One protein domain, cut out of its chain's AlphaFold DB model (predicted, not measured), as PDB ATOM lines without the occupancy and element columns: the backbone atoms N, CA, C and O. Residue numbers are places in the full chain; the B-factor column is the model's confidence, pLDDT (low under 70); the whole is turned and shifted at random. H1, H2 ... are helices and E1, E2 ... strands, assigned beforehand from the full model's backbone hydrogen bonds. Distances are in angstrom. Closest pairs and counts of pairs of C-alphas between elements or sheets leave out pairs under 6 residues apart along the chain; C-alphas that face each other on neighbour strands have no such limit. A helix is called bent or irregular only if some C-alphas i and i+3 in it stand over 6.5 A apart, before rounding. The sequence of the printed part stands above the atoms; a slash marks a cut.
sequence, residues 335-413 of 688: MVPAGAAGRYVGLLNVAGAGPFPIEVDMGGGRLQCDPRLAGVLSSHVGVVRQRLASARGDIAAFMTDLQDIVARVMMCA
ATOM      1  N   MET A 335     166.379 171.502  42.417       79.62
ATOM      2  CA  MET A 335     164.937 171.238  42.486       79.62
ATOM      3  C   MET A 335     164.256 171.667  41.184       79.62
ATOM      4  O   MET A 335     164.489 172.775  40.700       79.62
ATOM      5  N   VAL A 336     163.374 170.824  40.646       77.50
ATOM      6  CA  VAL A 336     162.536 171.118  39.472       77.50
ATOM      7  C   VAL A 336     161.042 171.044  39.829       77.50
ATOM      8  O   VAL A 336     160.661 170.209  40.651       77.50
ATOM      9  N   PRO A 337     160.166 171.893  39.251       81.69
ATOM     10  CA  PRO A 337     158.723 171.820  39.496       81.69
ATOM     11  C   PRO A 337     158.117 170.501  38.997       81.69
ATOM     12  O   PRO A 337     158.368 170.086  37.867       81.69
ATOM     13  N   ALA A 338     157.281 169.868  39.820       74.75
ATOM     14  CA  ALA A 338     156.757 168.521  39.606       74.75
ATOM     15  C   ALA A 338     155.221 168.512  39.498       74.75
ATOM     16  O   ALA A 338     154.499 168.148  40.429       74.75
ATOM     17  N   GLY A 339     154.719 168.925  38.329       69.88
ATOM     18  CA  GLY A 339     153.311 168.823  37.921       69.88
ATOM     19  C   GLY A 339     152.353 169.796  38.618       69.88
ATOM     20  O   GLY A 339     151.766 170.656  37.965       69.88
ATOM     21  N   ALA A 340     152.171 169.654  39.932       64.19
ATOM     22  CA  ALA A 340     151.254 170.467  40.729       64.19
ATOM     23  C   ALA A 340     151.896 171.788  41.190       64.19
ATOM     24  O   ALA A 340     153.091 171.856  41.481       64.19
ATOM     25  N   ALA A 341     151.088 172.847  41.302       69.06
ATOM     26  CA  ALA A 341     151.554 174.150  41.770       69.06
ATOM     27  C   ALA A 341     152.067 174.065  43.221       69.06
ATOM     28  O   ALA A 341     151.308 173.741  44.130       69.06
ATOM     29  N   GLY A 342     153.354 174.364  43.426       73.44
ATOM     30  CA  GLY A 342     154.021 174.284  44.733       73.44
ATOM     31  C   GLY A 342     154.732 172.957  45.028       73.44
ATOM     32  O   GLY A 342     155.417 172.879  46.047       73.44
ATOM     33  N   ARG A 343     154.629 171.947  44.150       83.00
ATOM     34  CA  ARG A 343     155.336 170.663  44.276       83.00
ATOM     35  C   ARG A 343     156.634 170.671  43.462       83.00
ATOM     36  O   ARG A 343     156.640 171.087  42.303       83.00
ATOM     37  N   TYR A 344     157.720 170.191  44.057       85.38
ATOM     38  CA  TYR A 344     159.062 170.145  43.478       85.38
ATOM     39  C   TYR A 344     159.725 168.793  43.760       85.38
ATOM     40  O   TYR A 344     159.597 168.268  44.861       85.38
ATOM     41  N   VAL A 345     160.485 168.260  42.806       83.56
ATOM     42  CA  VAL A 345     161.298 167.035  42.950       83.56
ATOM     43  C   VAL A 345     162.753 167.384  42.655       83.56
ATOM     44  O   VAL A 345     163.017 168.269  41.839       83.56
ATOM     45  N   GLY A 346     163.710 166.734  43.314       83.19
ATOM     46  CA  GLY A 346     165.116 167.053  43.097       83.19
ATOM     47  C   GLY A 346     166.112 166.301  43.967       83.19
ATOM     48  O   GLY A 346     165.791 165.294  44.596       83.19
ATOM     49  N   LEU A 347     167.340 166.819  43.984       79.44
ATOM     50  CA  LEU A 347     168.450 166.334  44.797       79.44
ATOM     51  C   LEU A 347     168.839 167.400  45.825       79.44
ATOM     52  O   LEU A 347     169.159 168.533  45.463       79.44
ATOM     53  N   LEU A 348     168.868 167.017  47.100       81.81
ATOM     54  CA  LEU A 348     169.494 167.776  48.179       81.81
ATOM     55  C   LEU A 348     170.928 167.267  48.349       81.81
ATOM     56  O   LEU A 348     171.111 166.166  48.862       81.81
ATOM     57  N   ASN A 349     171.939 168.044  47.958       80.62
ATOM     58  CA  ASN A 349     173.327 167.710  48.276       80.62
ATOM     59  C   ASN A 349     173.827 168.493  49.495       80.62
ATOM     60  O   ASN A 349     173.634 169.709  49.605       80.62
ATOM     61  N   VAL A 350     174.523 167.787  50.385       75.38
ATOM     62  CA  VAL A 350     175.215 168.351  51.549       75.38
ATOM     63  C   VAL A 350     176.643 167.807  51.576       75.38
ATOM     64  O   VAL A 350     176.885 166.624  51.323       75.38
ATOM     65  N   ALA A 351     177.613 168.685  51.843       64.75
ATOM     66  CA  ALA A 351     179.031 168.334  51.832       64.75
ATOM     67  C   ALA A 351     179.332 167.220  52.853       64.75
ATOM     68  O   ALA A 351     178.952 167.326  54.014       64.75
ATOM     69  N   GLY A 352     179.989 166.147  52.402       60.19
ATOM     70  CA  GLY A 352     180.275 164.954  53.213       60.19
ATOM     71  C   GLY A 352     179.112 163.960  53.364       60.19
ATOM     72  O   GLY A 352     179.346 162.844  53.805       60.19
ATOM     73  N   ALA A 353     177.885 164.316  52.965       65.44
ATOM     74  CA  ALA A 353     176.699 163.460  53.097       65.44
ATOM     75  C   ALA A 353     176.296 162.753  51.788       65.44
ATOM     76  O   ALA A 353     175.785 161.629  51.804       65.44
ATOM     77  N   GLY A 354     176.534 163.428  50.659       59.34
ATOM     78  CA  GLY A 354     176.091 163.018  49.328       59.34
ATOM     79  C   GLY A 354     174.717 163.588  48.934       59.34
ATOM     80  O   GLY A 354     174.076 164.285  49.728       59.34
ATOM     81  N   PRO A 355     174.271 163.321  47.692       78.31
ATOM     82  CA  PRO A 355     172.975 163.755  47.194       78.31
ATOM     83  C   PRO A 355     171.860 162.825  47.689       78.31
ATOM     84  O   PRO A 355     171.903 161.612  47.484       78.31
ATOM     85  N   PHE A 356     170.818 163.401  48.280       80.00
ATOM     86  CA  PHE A 356     169.597 162.692  48.653       80.00
ATOM     87  C   PHE A 356     168.462 163.061  47.689       80.00
ATOM     88  O   PHE A 356     168.191 164.256  47.526       80.00
ATOM     89  N   PRO A 357     167.761 162.092  47.071       80.56
ATOM     90  CA  PRO A 357     166.539 162.384  46.338       80.56
ATOM     91  C   PRO A 357     165.448 162.842  47.310       80.56
ATOM     92  O   PRO A 357     165.170 162.182  48.317       80.56
ATOM     93  N   ILE A 358     164.844 163.990  47.005       84.06
ATOM     94  CA  ILE A 358     163.780 164.598  47.801       84.06
ATOM     95  C   ILE A 358     162.632 165.108  46.930       84.06
ATOM     96  O   ILE A 358     162.789 165.446  45.757       84.06
ATOM     97  N   GLU A 359     161.467 165.212  47.554       85.31
ATOM     98  CA  GLU A 359     160.270 165.813  46.990       85.31
ATOM     99  C   GLU A 359     159.631 166.739  48.033       85.31
ATOM    100  O   GLU A 359     159.414 166.351  49.182       85.31
ATOM    101  N   VAL A 360     159.356 167.979  47.635       86.00
ATOM    102  CA  VAL A 360     158.871 169.059  48.499       86.00
ATOM    103  C   VAL A 360     157.543 169.570  47.963       86.00
ATOM    104  O   VAL A 360     157.473 170.086  46.850       86.00
ATOM    105  N   ASP A 361     156.496 169.478  48.771       83.69
ATOM    106  CA  ASP A 361     155.227 170.158  48.543       83.69
ATOM    107  C   ASP A 361     155.130 171.368  49.482       83.69
ATOM    108  O   ASP A 361     154.870 171.240  50.683       83.69
ATOM    109  N   MET A 362     155.354 172.552  48.908       78.88
ATOM    110  CA  MET A 362     155.277 173.844  49.595       78.88
ATOM    111  C   MET A 362     153.830 174.246  49.933       78.88
ATOM    112  O   MET A 362     153.631 175.106  50.786       78.88
ATOM    113  N   GLY A 363     152.826 173.661  49.264       71.25
ATOM    114  CA  GLY A 363     151.405 173.933  49.506       71.25
ATOM    115  C   GLY A 363     150.807 173.013  50.571       71.25
ATOM    116  O   GLY A 363     150.108 173.475  51.471       71.25
ATOM    117  N   GLY A 364     151.121 171.717  50.505       70.06
ATOM    118  CA  GLY A 364     150.729 170.704  51.489       70.06
ATOM    119  C   GLY A 364     151.631 170.618  52.728       70.06
ATOM    120  O   GLY A 364     151.307 169.891  53.666       70.06
ATOM    121  N   GLY A 365     152.763 171.332  52.758       76.94
ATOM    122  CA  GLY A 365     153.696 171.332  53.891       76.94
ATOM    123  C   GLY A 365     154.377 169.977  54.119       76.94
ATOM    124  O   GLY A 365     154.578 169.564  55.267       76.94
ATOM    125  N   ARG A 366     154.701 169.265  53.031       79.06
ATOM    126  CA  ARG A 366     155.214 167.886  53.045       79.06
ATOM    127  C   ARG A 366     156.615 167.805  52.434       79.06
ATOM    128  O   ARG A 366     156.849 168.310  51.343       79.06
ATOM    129  N   LEU A 367     157.513 167.101  53.121       84.94
ATOM    130  CA  LEU A 367     158.800 166.642  52.598       84.94
ATOM    131  C   LEU A 367     158.757 165.111  52.499       84.94
ATOM    132  O   LEU A 367     158.425 164.433  53.471       84.94
ATOM    133  N   GLN A 368     159.098 164.577  51.333       82.56
ATOM    134  CA  GLN A 368     159.437 163.175  51.097       82.56
ATOM    135  C   GLN A 368     160.932 163.094  50.781       82.56
ATOM    136  O   GLN A 368     161.488 163.995  50.157       82.56
ATOM    137  N   CYS A 369     161.595 162.032  51.228       82.75
ATOM    138  CA  CYS A 369     163.031 161.851  51.051       82.75
ATOM    139  C   CYS A 369     163.434 160.377  51.167       82.75
ATOM    140  O   CYS A 369     162.661 159.555  51.661       82.75
ATOM    141  N   ASP A 370     164.652 160.072  50.721       75.56
ATOM    142  CA  ASP A 370     165.321 158.789  50.948       75.56
ATOM    143  C   ASP A 370     165.358 158.392  52.447       75.56
ATOM    144  O   ASP A 370     165.564 159.268  53.299       75.56
ATOM    145  N   PRO A 371     165.222 157.095  52.802       67.00
ATOM    146  CA  PRO A 371     165.274 156.630  54.190       67.00
ATOM    147  C   PRO A 371     166.515 157.070  54.982       67.00
ATOM    148  O   PRO A 371     166.401 157.315  56.184       67.00
ATOM    149  N   ARG A 372     167.682 157.236  54.340       75.88
ATOM    150  CA  ARG A 372     168.906 157.729  54.996       75.88
ATOM    151  C   ARG A 372     168.724 159.169  55.477       75.88
ATOM    152  O   ARG A 372     169.042 159.479  56.625       75.88
ATOM    153  N   LEU A 373     168.150 160.036  54.638       78.50
ATOM    154  CA  LEU A 373     167.857 161.422  55.011       78.50
ATOM    155  C   LEU A 373     166.706 161.509  56.022       78.50
ATOM    156  O   LEU A 373     166.763 162.327  56.940       78.50
ATOM    157  N   ALA A 374     165.695 160.642  55.909       73.88
ATOM    158  CA  ALA A 374     164.629 160.539  56.904       73.88
ATOM    159  C   ALA A 374     165.175 160.150  58.293       73.88
ATOM    160  O   ALA A 374     164.730 160.700  59.301       73.88
ATOM    161  N   GLY A 375     166.183 159.269  58.346       71.75
ATOM    162  CA  GLY A 375     166.925 158.932  59.563       71.75
ATOM    163  C   GLY A 375     167.624 160.147  60.179       71.75
ATOM    164  O   GLY A 375     167.378 160.464  61.343       71.75
ATOM    165  N   VAL A 376     168.415 160.883  59.386       78.19
ATOM    166  CA  VAL A 376     169.098 162.122  59.817       78.19
ATOM    167  C   VAL A 376     168.100 163.168  60.333       78.19
ATOM    168  O   VAL A 376     168.282 163.747  61.403       78.19
ATOM    169  N   LEU A 377     167.001 163.399  59.610       79.88
ATOM    170  CA  LEU A 377     166.004 164.414  59.964       79.88
ATOM    171  C   LEU A 377     165.029 163.988  61.074       79.88
ATOM    172  O   LEU A 377     164.263 164.831  61.542       79.88
ATOM    173  N   SER A 378     165.059 162.732  61.530       76.19
ATOM    174  CA  SER A 378     164.078 162.144  62.461       76.19
ATOM    175  C   SER A 378     163.850 162.958  63.743       76.19
ATOM    176  O   SER A 378     162.706 163.243  64.099       76.19
ATOM    177  N   SER A 379     164.916 163.414  64.410       71.81
ATOM    178  CA  SER A 379     164.821 164.263  65.616       71.81
ATOM    179  C   SER A 379     164.493 165.737  65.323       71.81
ATOM    180  O   SER A 379     164.225 166.503  66.244       71.81
ATOM    181  N   HIS A 380     164.493 166.148  64.052       80.38
ATOM    182  CA  HIS A 380     164.391 167.546  63.614       80.38
ATOM    183  C   HIS A 380     163.148 167.845  62.757       80.38
ATOM    184  O   HIS A 380     162.961 168.984  62.325       80.38
ATOM    185  N   VAL A 381     162.248 166.869  62.561       77.88
ATOM    186  CA  VAL A 381     161.013 166.989  61.751       77.88
ATOM    187  C   VAL A 381     160.176 168.224  62.112       77.88
ATOM    188  O   VAL A 381     159.642 168.885  61.221       77.88
ATOM    189  N   GLY A 382     160.085 168.579  63.400       75.12
ATOM    190  CA  GLY A 382     159.377 169.785  63.850       75.12
ATOM    191  C   GLY A 382     159.988 171.083  63.309       75.12
ATOM    192  O   GLY A 382     159.262 171.945  62.814       75.12
ATOM    193  N   VAL A 383     161.322 171.189  63.321       77.44
ATOM    194  CA  VAL A 383     162.065 172.348  62.797       77.44
ATOM    195  C   VAL A 383     161.958 172.410  61.273       77.44
ATOM    196  O   VAL A 383     161.683 173.474  60.725       77.44
ATOM    197  N   VAL A 384     162.089 171.271  60.582       84.19
ATOM    198  CA  VAL A 384     161.931 171.190  59.118       84.19
ATOM    199  C   VAL A 384     160.524 171.622  58.691       84.19
ATOM    200  O   VAL A 384     160.387 172.450  57.793       84.19
ATOM    201  N   ARG A 385     159.473 171.143  59.375       81.94
ATOM    202  CA  ARG A 385     158.085 171.575  59.131       81.94
ATOM    203  C   ARG A 385     157.898 173.072  59.396       81.94
ATOM    204  O   ARG A 385     157.210 173.735  58.622       81.94
ATOM    205  N   GLN A 386     158.514 173.614  60.448       80.50
ATOM    206  CA  GLN A 386     158.468 175.049  60.736       80.50
ATOM    207  C   GLN A 386     159.136 175.872  59.624       80.50
ATOM    208  O   GLN A 386     158.554 176.867  59.193       80.50
ATOM    209  N   ARG A 387     160.304 175.447  59.117       82.12
ATOM    210  CA  ARG A 387     160.996 176.141  58.016       82.12
ATOM    211  C   ARG A 387     160.235 176.066  56.695       82.12
ATOM    212  O   ARG A 387     160.101 177.083  56.017       82.12
ATOM    213  N   LEU A 388     159.651 174.908  56.383       82.69
ATOM    214  CA  LEU A 388     158.791 174.722  55.210       82.69
ATOM    215  C   LEU A 388     157.579 175.670  55.239       82.69
ATOM    216  O   LEU A 388     157.266 176.304  54.233       82.69
ATOM    217  N   ALA A 389     156.953 175.847  56.408       80.62
ATOM    218  CA  ALA A 389     155.866 176.807  56.592       80.62
ATOM    219  C   ALA A 389     156.335 178.279  56.532       80.62
ATOM    220  O   ALA A 389     155.654 179.120  55.943       80.62
ATOM    221  N   SER A 390     157.499 178.618  57.106       81.44
ATOM    222  CA  SER A 390     158.010 179.998  57.088       81.44
ATOM    223  C   SER A 390     158.528 180.456  55.722       81.44
ATOM    224  O   SER A 390     158.581 181.659  55.482       81.44
ATOM    225  N   ALA A 391     158.865 179.529  54.821       80.88
ATOM    226  CA  ALA A 391     159.382 179.830  53.486       80.88
ATOM    227  C   ALA A 391     158.343 180.438  52.517       80.88
ATOM    228  O   ALA A 391     158.721 180.951  51.468       80.88
ATOM    229  N   ARG A 392     157.039 180.408  52.841       75.94
ATOM    230  CA  ARG A 392     155.952 181.079  52.080       75.94
ATOM    231  C   ARG A 392     155.922 180.777  50.565       75.94
ATOM    232  O   ARG A 392     155.477 181.609  49.779       75.94
ATOM    233  N   GLY A 393     156.374 179.591  50.157       75.38
ATOM    234  CA  GLY A 393     156.439 179.169  48.751       75.38
ATOM    235  C   GLY A 393     157.785 179.398  48.052       75.38
ATOM    236  O   GLY A 393     157.962 178.901  46.941       75.38
ATOM    237  N   ASP A 394     158.752 180.062  48.693       85.50
ATOM    238  CA  ASP A 394     160.129 180.154  48.199       85.50
ATOM    239  C   ASP A 394     160.886 178.841  48.469       85.50
ATOM    240  O   ASP A 394     161.354 178.561  49.576       85.50
ATOM    241  N   ILE A 395     160.996 178.016  47.425       85.00
ATOM    242  CA  ILE A 395     161.730 176.749  47.468       85.00
ATOM    243  C   ILE A 395     163.239 176.955  47.676       85.00
ATOM    244  O   ILE A 395     163.871 176.112  48.302       85.00
ATOM    245  N   ALA A 396     163.834 178.063  47.221       81.50
ATOM    246  CA  ALA A 396     165.270 178.313  47.377       81.50
ATOM    247  C   ALA A 396     165.616 178.705  48.822       81.50
ATOM    248  O   ALA A 396     166.604 178.214  49.379       81.50
ATOM    249  N   ALA A 397     164.764 179.511  49.462       82.19
ATOM    250  CA  ALA A 397     164.857 179.791  50.893       82.19
ATOM    251  C   ALA A 397     164.708 178.505  51.724       82.19
ATOM    252  O   ALA A 397     165.558 178.226  52.572       82.19
ATOM    253  N   PHE A 398     163.693 177.674  51.438       88.69
ATOM    254  CA  PHE A 398     163.521 176.391  52.134       88.69
ATOM    255  C   PHE A 398     164.702 175.437  51.917       88.69
ATOM    256  O   PHE A 398     165.158 174.823  52.875       88.69
ATOM    257  N   MET A 399     165.230 175.327  50.695       88.69
ATOM    258  CA  MET A 399     166.383 174.467  50.410       88.69
ATOM    259  C   MET A 399     167.648 174.938  51.130       88.69
ATOM    260  O   MET A 399     168.394 174.102  51.629       88.69
ATOM    261  N   THR A 400     167.857 176.252  51.260       83.25
ATOM    262  CA  THR A 400     168.975 176.812  52.039       83.25
ATOM    263  C   THR A 400     168.835 176.463  53.524       83.25
ATOM    264  O   THR A 400     169.774 175.945  54.127       83.25
ATOM    265  N   ASP A 401     167.644 176.664  54.098       86.06
ATOM    266  CA  ASP A 401     167.324 176.266  55.475       86.06
ATOM    267  C   ASP A 401     167.473 174.749  55.689       86.06
ATOM    268  O   ASP A 401     167.981 174.320  56.722       86.06
ATOM    269  N   LEU A 402     167.054 173.924  54.724       87.38
ATOM    270  CA  LEU A 402     167.143 172.466  54.796       87.38
ATOM    271  C   LEU A 402     168.594 171.982  54.686       87.38
ATOM    272  O   LEU A 402     168.982 171.090  55.437       87.38
ATOM    273  N   GLN A 403     169.413 172.589  53.820       86.56
ATOM    274  CA  GLN A 403     170.853 172.328  53.762       86.56
ATOM    275  C   GLN A 403     171.549 172.723  55.071       86.56
ATOM    276  O   GLN A 403     172.349 171.943  55.569       86.56
ATOM    277  N   ASP A 404     171.228 173.878  55.662       80.00
ATOM    278  CA  ASP A 404     171.800 174.344  56.940       80.00
ATOM    279  C   ASP A 404     171.261 173.549  58.154       80.00
ATOM    280  O   ASP A 404     171.945 173.380  59.165       80.00
ATOM    281  N   ILE A 405     170.052 172.982  58.073       82.56
ATOM    282  CA  ILE A 405     169.576 171.973  59.033       82.56
ATOM    283  C   ILE A 405     170.381 170.683  58.870       82.56
ATOM    284  O   ILE A 405     171.013 170.270  59.831       82.56
ATOM    285  N   VAL A 406     170.415 170.058  57.690       82.38
ATOM    286  CA  VAL A 406     171.100 168.765  57.495       82.38
ATOM    287  C   VAL A 406     172.602 168.883  57.761       82.38
ATOM    288  O   VAL A 406     173.155 168.047  58.469       82.38
ATOM    289  N   ALA A 407     173.251 169.955  57.300       78.31
ATOM    290  CA  ALA A 407     174.654 170.227  57.596       78.31
ATOM    291  C   ALA A 407     174.897 170.360  59.104       78.31
ATOM    292  O   ALA A 407     175.805 169.714  59.613       78.31
ATOM    293  N   ARG A 408     174.079 171.112  59.855       75.19
ATOM    294  CA  ARG A 408     174.235 171.180  61.320       75.19
ATOM    295  C   ARG A 408     173.854 169.889  62.027       75.19
ATOM    296  O   ARG A 408     174.492 169.563  63.014       75.19
ATOM    297  N   VAL A 409     172.880 169.128  61.538       73.81
ATOM    298  CA  VAL A 409     172.548 167.820  62.115       73.81
ATOM    299  C   VAL A 409     173.673 166.814  61.878       73.81
ATOM    300  O   VAL A 409     173.855 165.955  62.721       73.81
ATOM    301  N   MET A 410     174.467 166.942  60.808       70.00
ATOM    302  CA  MET A 410     175.610 166.057  60.535       70.00
ATOM    303  C   MET A 410     176.946 166.569  61.104       70.00
ATOM    304  O   MET A 410     177.784 165.761  61.480       70.00
ATOM    305  N   MET A 411     177.139 167.886  61.241       62.75
ATOM    306  CA  MET A 411     178.288 168.492  61.946       62.75
ATOM    307  C   MET A 411     178.129 168.442  63.475       62.75
ATOM    308  O   MET A 411     179.117 168.375  64.197       62.75
ATOM    309  N   CYS A 412     176.888 168.473  63.968       46.97
ATOM    310  CA  CYS A 412     176.528 168.335  65.380       46.97
ATOM    311  C   CYS A 412     175.783 167.014  65.651       46.97
ATOM    312  O   CYS A 412     175.001 166.941  66.601       46.97
ATOM    313  N   ALA A 413     176.010 165.980  64.833       43.69
ATOM    314  CA  ALA A 413     175.650 164.609  65.179       43.69
ATOM    315  C   ALA A 413     176.672 164.075  66.192       43.69
ATOM    316  O   ALA A 413     177.795 163.768  65.796       43.69
TER     317      ALA A 413
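This is residues 335 to 413 of the 688 residues of an uncharacterized protein of Plasmodiophora brassicae (UniProt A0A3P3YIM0). A strongly twisted sheet of four strands, E1 to E4, has helices over one face in two layers, one of strands and one of helices. The long helix H1 is bent into two arms, H1a and H1b, and H2 folds back beside H1b as a helical hairpin and reaches H1a near its far end. The printed part has 79 residues, with E1, E2, E3, E4, H1 and H2 in that order along the chain; the sheet's order is E1 - E2 - E3 - E4, all antiparallel, and the class is mixed, helices and strands. It is compact, with a radius of gyration of the C-alphas of 11.6 A, and elongated, spanning 35 by 21 by 19 A.

Find C-alpha 335 at (164.937, 171.238, 42.486), where E1, residues 335 to 337, begins. E2, residues 343 to 350, runs 21.3 A and bends by 55 degrees at residue 346. E3, residues 354 to 361, runs 22.1 A, and E4, residues 366 to 369, follows. By its hydrogen bonds H1 was assigned as one helix, residues 371 to 390, but it is bent: C-alphas 379 and 382 are 8.0 A apart. Its arm H1a, residues 371 to 379, is irregular, with C-alphas 376 and 379 at 7.5 A; H1b is residues 382 to 390. H2, residues 395 to 411, runs 23.5 A to C-alpha 411 at (178.288, 168.492, 61.946).

Start at the sheet, a meander, each strand the antiparallel neighbour of the one before. Look for N 336 and O 345 at 2.8 A between E1 and E2, N 346 and O 358 at 2.9 A between E2 and E3, and N 361 and O 366 at 2.8 A between E3 and E4. H2 is on the sheet at a height of 6.0 A, over none of the strands, but only just: 2 of its C-alphas fall on E2. H1a is on the sheet at a height of 9.8 A, over E3 and E4. H1b is on the sheet too; its C-alpha 385 is 7.7 A from C-alpha 366 of E4, their closest pair. H1b and H2 touch, closest at the C-alphas of Leu 388 and Phe 398, 5.9 A, a shallow tilt of 22 degrees, opposite ways. H1a and H2 touch through residues 406 to 410 of H2 alone, closest at the C-alphas of Val 376 and Val 409, 7.0 A, about perpendicular at 81 degrees. In H1b and H2 every O i to N i+4 pair is within hydrogen-bond range; in H1a 4 of 5 are.

The two C-alphas farthest apart are those of Gly 339 and Cys 412, 36.0 A. The printed part has no cut, and its five links between elements are tight. Look for pLDDT under 70 at residues 339 to 341, 351 to 354, 371 and 411 to 413; the mean of the printed part is 77.4.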